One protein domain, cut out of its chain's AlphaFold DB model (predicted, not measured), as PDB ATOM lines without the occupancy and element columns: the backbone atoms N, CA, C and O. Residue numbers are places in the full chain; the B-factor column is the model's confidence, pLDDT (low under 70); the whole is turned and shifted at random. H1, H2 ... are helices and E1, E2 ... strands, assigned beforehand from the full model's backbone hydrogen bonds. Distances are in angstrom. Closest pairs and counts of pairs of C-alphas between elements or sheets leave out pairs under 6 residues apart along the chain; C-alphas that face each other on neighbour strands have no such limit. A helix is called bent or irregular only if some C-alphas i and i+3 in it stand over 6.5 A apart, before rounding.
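Overview. This is residues 3 to 42 and 55 to 85 of the 415 residues of an uncharacterized protein of Trichodesmium erythraeum (strain IMS101) (UniProt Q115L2). An open frame of helices: the long helix H1 makes one side and turns a corner near residue 23, H2 makes another side near the first part of H1, and the short helix H3 sits inside, next to H2. The turned end of H1 leads to the short strand E1, and residues 20 to 26 and 28 to 34 stick out from the rest. The 71 printed residues have three named helices and one named strand, in the order H1, E1, H2, H3, and the class is mostly helix. The whole is only just compact, close to loose, with a radius of gyration of the C-alphas of 13.1 A, and spans 32 by 23 by 21 A.

Arrangement. H1, residues 3 to 29, has a kink of 91 degrees near residue 23. A tight link leads to E1, residues 35 to 37, which pairs with no named strand. H1 and E1 are only just apart, their closest C-alphas 8.3 A from each other. H2, residues 59 to 71, is near H1, with 6 pairs of C-alphas within 10 A but no pair within 8 A. H3, residues 75 to 81, is close to H2 but not clearly touching: the closest C-alphas, those of Phe 68 and Leu 78, are 7.5 A apart. The lines of H2 and H3 are about perpendicular, at 74 degrees. H3 is apart from H1 and from E1, and E1 is apart from H2. Every O i to N i+4 pair is within hydrogen-bond range in H3, against 20 of 23 in H1 and 6 of 9 in H2.

Along the chain. H1 begins at C-alpha 3, (-47.896, 28.349, -4.593), and measures 31.7 A to C-alpha 29. It is irregular: C-alphas 21 and 24 are 8.4 A apart. E1 measures 6.7 A, H2 19.6 A and H3 9.7 A, ending at C-alpha 81, (-53.031, 33.757, -16.461).

Size, cuts and confidence. The C-alphas farthest apart, those of Phe 3 and Glu 32, are 35.9 A from each other. Residues 43 to 54 are not printed, and C-alphas 42 and 55 are 23.5 A apart across this cut, which lies in the link from E1 to H2. The link from H2 to H3 is tight. The mean pLDDT of the printed part is 79.7, with residues 31 to 34, 39 to 41 and 71 to 72 under 70.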
ATOM      1  N   PHE A   3     -48.927  28.633  -3.582       83.62
ATOM      2  CA  PHE A   3     -47.896  28.349  -4.593       83.62
ATOM      3  C   PHE A   3     -48.042  29.137  -5.904       83.62
ATOM      4  O   PHE A   3     -47.162  29.913  -6.236       83.62
ATOM      5  N   PHE A   4     -49.176  29.043  -6.612       82.44
ATOM      6  CA  PHE A   4     -49.351  29.755  -7.890       82.44
ATOM      7  C   PHE A   4     -49.192  31.286  -7.791       82.44
ATOM      8  O   PHE A   4     -48.683  31.897  -8.721       82.44
ATOM      9  N   LYS A   5     -49.598  31.911  -6.675       84.06
ATOM     10  CA  LYS A   5     -49.452  33.364  -6.456       84.06
ATOM     11  C   LYS A   5     -48.022  33.754  -6.094       84.06
ATOM     12  O   LYS A   5     -47.567  34.839  -6.445       84.06
ATOM     13  N   GLU A   6     -47.334  32.884  -5.368       87.12
ATOM     14  CA  GLU A   6     -45.928  33.032  -5.001       87.12
ATOM     15  C   GLU A   6     -45.049  32.888  -6.252       87.12
ATOM     16  O   GLU A   6     -44.296  33.798  -6.587       87.12
ATOM     17  N   LEU A   7     -45.297  31.839  -7.040       86.00
ATOM     18  CA  LEU A   7     -44.702  31.585  -8.347       86.00
ATOM     19  C   LEU A   7     -44.975  32.729  -9.340       86.00
ATOM     20  O   LEU A   7     -44.028  33.298  -9.868       86.00
ATOM     21  N   SER A   8     -46.224  33.175  -9.543       85.38
ATOM     22  CA  SER A   8     -46.504  34.320 -10.436       85.38
ATOM     23  C   SER A   8     -45.798  35.611  -9.996       85.38
ATOM     24  O   SER A   8     -45.452  36.448 -10.827       85.38
ATOM     25  N   THR A   9     -45.562  35.777  -8.689       88.06
ATOM     26  CA  THR A   9     -44.798  36.912  -8.146       88.06
ATOM     27  C   THR A   9     -43.298  36.755  -8.426       88.06
ATOM     28  O   THR A   9     -42.671  37.716  -8.871       88.06
ATOM     29  N   SER A  10     -42.750  35.545  -8.256       89.38
ATOM     30  CA  SER A  10     -41.375  35.170  -8.628       89.38
ATOM     31  C   SER A  10     -41.102  35.439 -10.113       89.38
ATOM     32  O   SER A  10     -40.216  36.235 -10.435       89.38
ATOM     33  N   LEU A  11     -41.936  34.901 -11.016       88.44
ATOM     34  CA  LEU A  11     -41.813  35.126 -12.461       88.44
ATOM     35  C   LEU A  11     -41.892  36.618 -12.805       88.44
ATOM     36  O   LEU A  11     -41.094  37.104 -13.604       88.44
ATOM     37  N   LYS A  12     -42.824  37.367 -12.197       88.19
ATOM     38  CA  LYS A  12     -42.958  38.812 -12.430       88.19
ATOM     39  C   LYS A  12     -41.705  39.583 -12.010       88.19
ATOM     40  O   LYS A  12     -41.263  40.455 -12.759       88.19
ATOM     41  N   GLN A  13     -41.118  39.266 -10.856       88.50
ATOM     42  CA  GLN A  13     -39.876  39.899 -10.406       88.50
ATOM     43  C   GLN A  13     -38.698  39.532 -11.322       88.50
ATOM     44  O   GLN A  13     -38.013  40.426 -11.816       88.50
ATOM     45  N   LYS A  14     -38.502  38.240 -11.620       89.81
ATOM     46  CA  LYS A  14     -37.425  37.767 -12.506       89.81
ATOM     47  C   LYS A  14     -37.539  38.336 -13.917       89.81
ATOM     48  O   LYS A  14     -36.523  38.719 -14.489       89.81
ATOM     49  N   TRP A  15     -38.754  38.456 -14.460       88.81
ATOM     50  CA  TRP A  15     -38.997  39.116 -15.744       88.81
ATOM     51  C   TRP A  15     -38.546  40.579 -15.722       88.81
ATOM     52  O   TRP A  15     -37.838  41.006 -16.628       88.81
ATOM     53  N   LEU A  16     -38.893  41.338 -14.677       88.12
ATOM     54  CA  LEU A  16     -38.500  42.745 -14.537       88.12
ATOM     55  C   LEU A  16     -36.983  42.920 -14.368       88.12
ATOM     56  O   LEU A  16     -36.387  43.781 -15.017       88.12
ATOM     57  N   GLU A  17     -36.342  42.094 -13.539       89.75
ATOM     58  CA  GLU A  17     -34.885  42.102 -13.350       89.75
ATOM     59  C   GLU A  17     -34.143  41.724 -14.640       89.75
ATOM     60  O   GLU A  17     -33.194  42.407 -15.044       89.75
ATOM     61  N   TYR A  18     -34.609  40.678 -15.329       89.12
ATOM     62  CA  TYR A  18     -34.069  40.260 -16.616       89.12
ATOM     63  C   TYR A  18     -34.257  41.346 -17.671       89.12
ATOM     64  O   TYR A  18     -33.283  41.718 -18.325       89.12
ATOM     65  N   TYR A  19     -35.469  41.890 -17.817       87.88
ATOM     66  CA  TYR A  19     -35.777  42.942 -18.782       87.88
ATOM     67  C   TYR A  19     -34.887  44.163 -18.545       87.88
ATOM     68  O   TYR A  19     -34.214  44.611 -19.466       87.88
ATOM     69  N   LYS A  20     -34.765  44.637 -17.298       88.12
ATOM     70  CA  LYS A  20     -33.889  45.766 -16.943       88.12
ATOM     71  C   LYS A  20     -32.426  45.544 -17.348       88.12
ATOM     72  O   LYS A  20     -31.767  46.487 -17.779       88.12
ATOM     73  N   LYS A  21     -31.916  44.312 -17.232       89.81
ATOM     74  CA  LYS A  21     -30.551  43.935 -17.641       89.81
ATOM     75  C   LYS A  21     -30.387  43.792 -19.165       89.81
ATOM     76  O   LYS A  21     -29.294  44.009 -19.677       89.81
ATOM     77  N   ASN A  22     -31.452  43.419 -19.875       89.31
ATOM     78  CA  ASN A  22     -31.428  42.974 -21.276       89.31
ATOM     79  C   ASN A  22     -32.126  43.923 -22.271       89.31
ATOM     80  O   ASN A  22     -32.106  43.684 -23.479       89.31
ATOM     81  N   ARG A  23     -32.724  45.010 -21.775       84.75
ATOM     82  CA  ARG A  23     -33.552  45.972 -22.514       84.75
ATOM     83  C   ARG A  23     -33.031  46.364 -23.908       84.75
ATOM     84  O   ARG A  23     -33.851  46.356 -24.823       84.75
ATOM     85  N   PRO A  24     -31.728  46.646 -24.138       82.38
ATOM     86  CA  PRO A  24     -31.255  47.057 -25.461       82.38
ATOM     87  C   PRO A  24     -31.513  46.029 -26.569       82.38
ATOM     88  O   PRO A  24     -31.875  46.427 -27.671       82.38
ATOM     89  N   TRP A  25     -31.380  44.723 -26.298       85.69
ATOM     90  CA  TRP A  25     -31.665  43.696 -27.311       85.69
ATOM     91  C   TRP A  25     -33.148  43.311 -27.346       85.69
ATOM     92  O   TRP A  25     -33.677  43.019 -28.416       85.69
ATOM     93  N   LEU A  26     -33.848  43.381 -26.208       84.44
ATOM     94  CA  LEU A  26     -35.297  43.163 -26.163       84.44
ATOM     95  C   LEU A  26     -36.045  44.202 -27.012       84.44
ATOM     96  O   LEU A  26     -36.968  43.831 -27.728       84.44
ATOM     97  N   ILE A  27     -35.593  45.463 -27.018       80.00
ATOM     98  CA  ILE A  27     -36.116  46.514 -27.905       80.00
ATOM     99  C   ILE A  27     -35.838  46.201 -29.386       80.00
ATOM    100  O   ILE A  27     -36.715  46.424 -30.216       80.00
ATOM    101  N   LEU A  28     -34.685  45.614 -29.739       80.25
ATOM    102  CA  LEU A  28     -34.420  45.172 -31.122       80.25
ATOM    103  C   LEU A  28     -35.374  44.051 -31.580       80.25
ATOM    104  O   LEU A  28     -35.699  43.974 -32.761       80.25
ATOM    105  N   HIS A  29     -35.868  43.219 -30.655       70.88
ATOM    106  CA  HIS A  29     -36.915  42.224 -30.927       70.88
ATOM    107  C   HIS A  29     -38.355  42.772 -30.825       70.88
ATOM    108  O   HIS A  29     -39.290  42.071 -31.216       70.88
ATOM    109  N   MET A  30     -38.559  44.010 -30.354       71.38
ATOM    110  CA  MET A  30     -39.849  44.720 -30.347       71.38
ATOM    111  C   MET A  30     -40.087  45.457 -31.680       71.38
ATOM    112  O   MET A  30     -40.314  46.667 -31.722       71.38
ATOM    113  N   THR A  31     -40.036  44.729 -32.797       68.94
ATOM    114  CA  THR A  31     -40.435  45.267 -34.108       68.94
ATOM    115  C   THR A  31     -41.962  45.369 -34.221       68.94
ATOM    116  O   THR A  31     -42.702  44.785 -33.422       68.94
ATOM    117  N   GLU A  32     -42.464  46.094 -35.228       59.81
ATOM    118  CA  GLU A  32     -43.911  46.309 -35.429       59.81
ATOM    119  C   GLU A  32     -44.710  45.006 -35.595       59.81
ATOM    120  O   GLU A  32     -45.870  44.939 -35.197       59.81
ATOM    121  N   GLN A  33     -44.081  43.958 -36.134       58.38
ATOM    122  CA  GLN A  33     -44.689  42.637 -36.333       58.38
ATOM    123  C   GLN A  33     -44.661  41.757 -35.071       58.38
ATOM    124  O   GLN A  33     -45.376  40.763 -35.003       58.38
ATOM    125  N   ASN A  34     -43.829  42.101 -34.083       65.69
ATOM    126  CA  ASN A  34     -43.447  41.224 -32.972       65.69
ATOM    127  C   ASN A  34     -43.754  41.845 -31.589       65.69
ATOM    128  O   ASN A  34     -43.136  41.515 -30.575       65.69
ATOM    129  N   THR A  35     -44.725  42.764 -31.563       71.81
ATOM    130  CA  THR A  35     -45.137  43.541 -30.390       71.81
ATOM    131  C   THR A  35     -46.623  43.339 -30.101       71.81
ATOM    132  O   THR A  35     -47.462  43.559 -30.972       71.81
ATOM    133  N   VAL A  36     -46.968  42.991 -28.860       74.94
ATOM    134  CA  VAL A  36     -48.360  42.860 -28.398       74.94
ATOM    135  C   VAL A  36     -48.729  44.077 -27.542       74.94
ATOM    136  O   VAL A  36     -47.947  44.508 -26.692       74.94
ATOM    137  N   GLN A  37     -49.919  44.644 -27.760       75.50
ATOM    138  CA  GLN A  37     -50.453  45.730 -26.928       75.50
ATOM    139  C   GLN A  37     -50.991  45.171 -25.605       75.50
ATOM    140  O   GLN A  37     -51.732  44.189 -25.605       75.50
ATOM    141  N   THR A  38     -50.627  45.794 -24.484       77.06
ATOM    142  CA  THR A  38     -51.062  45.376 -23.143       77.06
ATOM    143  C   THR A  38     -52.299  46.157 -22.678       77.06
ATOM    144  O   THR A  38     -52.526  47.281 -23.136       77.06
ATOM    145  N   PRO A  39     -53.106  45.619 -21.738       68.56
ATOM    146  CA  PRO A  39     -54.253  46.330 -21.161       68.56
ATOM    147  C   PRO A  39     -53.895  47.666 -20.491       68.56
ATOM    148  O   PRO A  39     -54.728  48.567 -20.458       68.56
ATOM    149  N   ASP A  40     -52.652  47.815 -20.017       60.88
ATOM    150  CA  ASP A  40     -52.106  49.060 -19.454       60.88
ATOM    151  C   ASP A  40     -51.841  50.158 -20.515       60.88
ATOM    152  O   ASP A  40     -51.346  51.235 -20.188       60.88
ATOM    153  N   GLY A  41     -52.145  49.903 -21.796       68.38
ATOM    154  CA  GLY A  41     -51.897  50.825 -22.914       68.38
ATOM    155  C   GLY A  41     -50.442  50.855 -23.394       68.38
ATOM    156  O   GLY A  41     -50.077  51.707 -24.206       68.38
ATOM    157  N   GLY A  42     -49.617  49.939 -22.889       77.56
ATOM    158  CA  GLY A  42     -48.210  49.790 -23.235       77.56
ATOM    159  C   GLY A  42     -47.937  48.653 -24.226       77.56
ATOM    160  O   GLY A  42     -48.848  48.096 -24.846       77.56
ATOM    161  N   ASN A  55     -38.999  30.212 -18.847       86.31
ATOM    162  CA  ASN A  55     -38.680  28.788 -18.709       86.31
ATOM    163  C   ASN A  55     -37.181  28.566 -18.417       86.31
ATOM    164  O   ASN A  55     -36.821  27.690 -17.639       86.31
ATOM    165  N   ALA A  56     -36.305  29.415 -18.970       86.50
ATOM    166  CA  ALA A  56     -34.868  29.409 -18.679       86.50
ATOM    167  C   ALA A  56     -34.483  30.080 -17.337       86.50
ATOM    168  O   ALA A  56     -33.362  29.895 -16.864       86.50
ATOM    169  N   LEU A  57     -35.380  30.860 -16.718       87.06
ATOM    170  CA  LEU A  57     -35.175  31.527 -15.417       87.06
ATOM    171  C   LEU A  57     -35.845  30.792 -14.239       87.06
ATOM    172  O   LEU A  57     -35.540  31.069 -13.074       87.06
ATOM    173  N   GLU A  58     -36.797  29.906 -14.524       85.88
ATOM    174  CA  GLU A  58     -37.671  29.280 -13.536       85.88
ATOM    175  C   GLU A  58     -38.186  27.925 -14.054       85.88
ATOM    176  O   GLU A  58     -39.275  27.868 -14.623       85.88
ATOM    177  N   PRO A  59     -37.451  26.813 -13.850       82.00
ATOM    178  CA  PRO A  59     -37.867  25.491 -14.335       82.00
ATOM    179  C   PRO A  59     -39.168  24.985 -13.686       82.00
ATOM    180  O   PRO A  59     -39.833  24.104 -14.224       82.00
ATOM    181  N   GLU A  60     -39.603  25.578 -12.568       82.06
ATOM    182  CA  GLU A  60     -40.937  25.342 -11.994       82.06
ATOM    183  C   GLU A  60     -42.083  25.782 -12.929       82.06
ATOM    184  O   GLU A  60     -43.201  25.276 -12.814       82.06
ATOM    185  N   LEU A  61     -41.814  26.671 -13.898       82.19
ATOM    186  CA  LEU A  61     -42.758  27.004 -14.965       82.19
ATOM    187  C   LEU A  61     -42.964  25.828 -15.934       82.19
ATOM    188  O   LEU A  61     -44.083  25.641 -16.399       82.19
ATOM    189  N   GLU A  62     -41.955  24.999 -16.213       80.06
ATOM    190  CA  GLU A  62     -42.065  23.897 -17.184       80.06
ATOM    191  C   GLU A  62     -43.122  22.865 -16.751       80.06
ATOM    192  O   GLU A  62     -44.036  22.520 -17.509       80.06
ATOM    193  N   ALA A  63     -43.079  22.478 -15.470       80.50
ATOM    194  CA  ALA A  63     -44.062  21.602 -14.830       80.50
ATOM    195  C   ALA A  63     -45.499  22.167 -14.853       80.50
ATOM    196  O   ALA A  63     -46.470  21.421 -14.709       80.50
ATOM    197  N   LEU A  64     -45.642  23.481 -15.047       77.62
ATOM    198  CA  LEU A  64     -46.910  24.204 -15.106       77.62
ATOM    199  C   LEU A  64     -47.367  24.479 -16.555       77.62
ATOM    200  O   LEU A  64     -48.565  24.511 -16.835       77.62
ATOM    201  N   MET A  65     -46.430  24.599 -17.498       77.94
ATOM    202  CA  MET A  65     -46.692  24.772 -18.931       77.94
ATOM    203  C   MET A  65     -47.319  23.527 -19.565       77.94
ATOM    204  O   MET A  65     -48.211  23.656 -20.405       77.94
ATOM    205  N   PHE A  66     -46.929  22.317 -19.150       75.12
ATOM    206  CA  PHE A  66     -47.545  21.078 -19.646       75.12
ATOM    207  C   PHE A  66     -49.056  20.961 -19.332       75.12
ATOM    208  O   PHE A  66     -49.840  20.767 -20.266       75.12
ATOM    209  N   PRO A  67     -49.534  21.114 -18.076       70.19
ATOM    210  CA  PRO A  67     -50.972  21.097 -17.803       70.19
ATOM    211  C   PRO A  67     -51.706  22.313 -18.387       70.19
ATOM    212  O   PRO A  67     -52.845  22.164 -18.831       70.19
ATOM    213  N   PHE A  68     -51.083  23.499 -18.445       72.31
ATOM    214  CA  PHE A  68     -51.739  24.670 -19.034       72.31
ATOM    215  C   PHE A  68     -51.889  24.592 -20.555       72.31
ATOM    216  O   PHE A  68     -52.966  24.912 -21.051       72.31
ATOM    217  N   SER A  69     -50.885  24.124 -21.298       73.19
ATOM    218  CA  SER A  69     -50.979  23.964 -22.760       73.19
ATOM    219  C   SER A  69     -52.090  22.990 -23.178       73.19
ATOM    220  O   SER A  69     -52.786  23.246 -24.160       73.19
ATOM    221  N   LYS A  70     -52.346  21.941 -22.381       70.50
ATOM    222  CA  LYS A  70     -53.503  21.037 -22.546       70.50
ATOM    223  C   LYS A  70     -54.865  21.687 -22.256       70.50
ATOM    224  O   LYS A  70     -55.878  21.175 -22.724       70.50
ATOM    225  N   LEU A  71     -54.910  22.789 -21.504       68.12
ATOM    226  CA  LEU A  71     -56.128  23.573 -21.239       68.12
ATOM    227  C   LEU A  71     -56.328  24.698 -22.269       68.12
ATOM    228  O   LEU A  71     -57.449  24.934 -22.717       68.12
ATOM    229  N   LYS A  72     -55.244  25.387 -22.642       66.69
ATOM    230  CA  LYS A  72     -55.166  26.393 -23.705       66.69
ATOM    231  C   LYS A  72     -53.745  26.444 -24.276       66.69
ATOM    232  O   LYS A  72     -52.815  26.833 -23.580       66.69
ATOM    233  N   ALA A  73     -53.605  26.178 -25.573       72.31
ATOM    234  CA  ALA A  73     -52.340  26.323 -26.305       72.31
ATOM    235  C   ALA A  73     -52.002  27.780 -26.714       72.31
ATOM    236  O   ALA A  73     -50.984  28.021 -27.358       72.31
ATOM    237  N   ASP A  74     -52.852  28.752 -26.365       77.62
ATOM    238  CA  ASP A  74     -52.656  30.173 -26.670       77.62
ATOM    239  C   ASP A  74     -51.697  30.843 -25.671       77.62
ATOM    240  O   ASP A  74     -52.043  31.045 -24.504       77.62
ATOM    241  N   ALA A  75     -50.515  31.239 -26.148       77.50
ATOM    242  CA  ALA A  75     -49.494  31.897 -25.340       77.50
ATOM    243  C   ALA A  75     -49.947  33.240 -24.744       77.50
ATOM    244  O   ALA A  75     -49.506  33.578 -23.644       77.50
ATOM    245  N   ASP A  76     -50.830  34.000 -25.402       80.06
ATOM    246  CA  ASP A  76     -51.311  35.271 -24.852       80.06
ATOM    247  C   ASP A  76     -52.215  35.041 -23.629       80.06
ATOM    248  O   ASP A  76     -52.007  35.697 -22.601       80.06
ATOM    249  N   SER A  77     -53.111  34.043 -23.680       78.94
ATOM    250  CA  SER A  77     -53.863  33.551 -22.512       78.94
ATOM    251  C   SER A  77     -52.945  33.054 -21.385       78.94
ATOM    252  O   SER A  77     -53.267  33.253 -20.215       78.94
ATOM    253  N   LEU A  78     -51.814  32.405 -21.692       80.81
ATOM    254  CA  LEU A  78     -50.881  31.925 -20.660       80.81
ATOM    255  C   LEU A  78     -50.180  33.084 -19.941       80.81
ATOM    256  O   LEU A  78     -50.131  33.109 -18.711       80.81
ATOM    257  N   VAL A  79     -49.692  34.077 -20.688       83.06
ATOM    258  CA  VAL A  79     -49.047  35.272 -20.117       83.06
ATOM    259  C   VAL A  79     -50.066  36.154 -19.370       83.06
ATOM    260  O   VAL A  79     -49.705  36.817 -18.398       83.06
ATOM    261  N   GLU A  80     -51.353  36.125 -19.740       82.44
ATOM    262  CA  GLU A  80     -52.443  36.698 -18.931       82.44
ATOM    263  C   GLU A  80     -52.650  35.936 -17.608       82.44
ATOM    264  O   GLU A  80     -52.592  36.549 -16.542       82.44
ATOM    265  N   VAL A  81     -52.824  34.607 -17.653       81.19
ATOM    266  CA  VAL A  81     -53.031  33.757 -16.461       81.19
ATOM    267  C   VAL A  81     -51.875  33.873 -15.462       81.19
ATOM    268  O   VAL A  81     -52.114  33.933 -14.257       81.19
ATOM    269  N   LEU A  82     -50.635  33.963 -15.946       80.25
ATOM    270  CA  LEU A  82     -49.430  34.148 -15.126       80.25
ATOM    271  C   LEU A  82     -49.276  35.570 -14.544       80.25
ATOM    272  O   LEU A  82     -48.329  35.818 -13.800       80.25
ATOM    273  N   GLY A  83     -50.167  36.520 -14.858       80.31
ATOM    274  CA  GLY A  83     -50.081  37.906 -14.373       80.31
ATOM    275  C   GLY A  83     -48.966  38.737 -15.026       80.31
ATOM    276  O   GLY A  83     -48.547  39.763 -14.481       80.31
ATOM    277  N   LEU A  84     -48.488  38.296 -16.193       81.44
ATOM    278  CA  LEU A  84     -47.373  38.862 -16.958       81.44
ATOM    279  C   LEU A  84     -47.839  39.772 -18.115       81.44
ATOM    280  O   LEU A  84     -47.028  40.258 -18.900       81.44
ATOM    281  N   ASN A  85     -49.147  40.025 -18.239       81.81
ATOM    282  CA  ASN A  85     -49.726  40.921 -19.244       81.81
ATOM    283  C   ASN A  85     -49.642  42.404 -18.837       81.81
ATOM    284  O   ASN A  85     -50.658  43.070 -18.669       81.81
TER     285      ASN A  85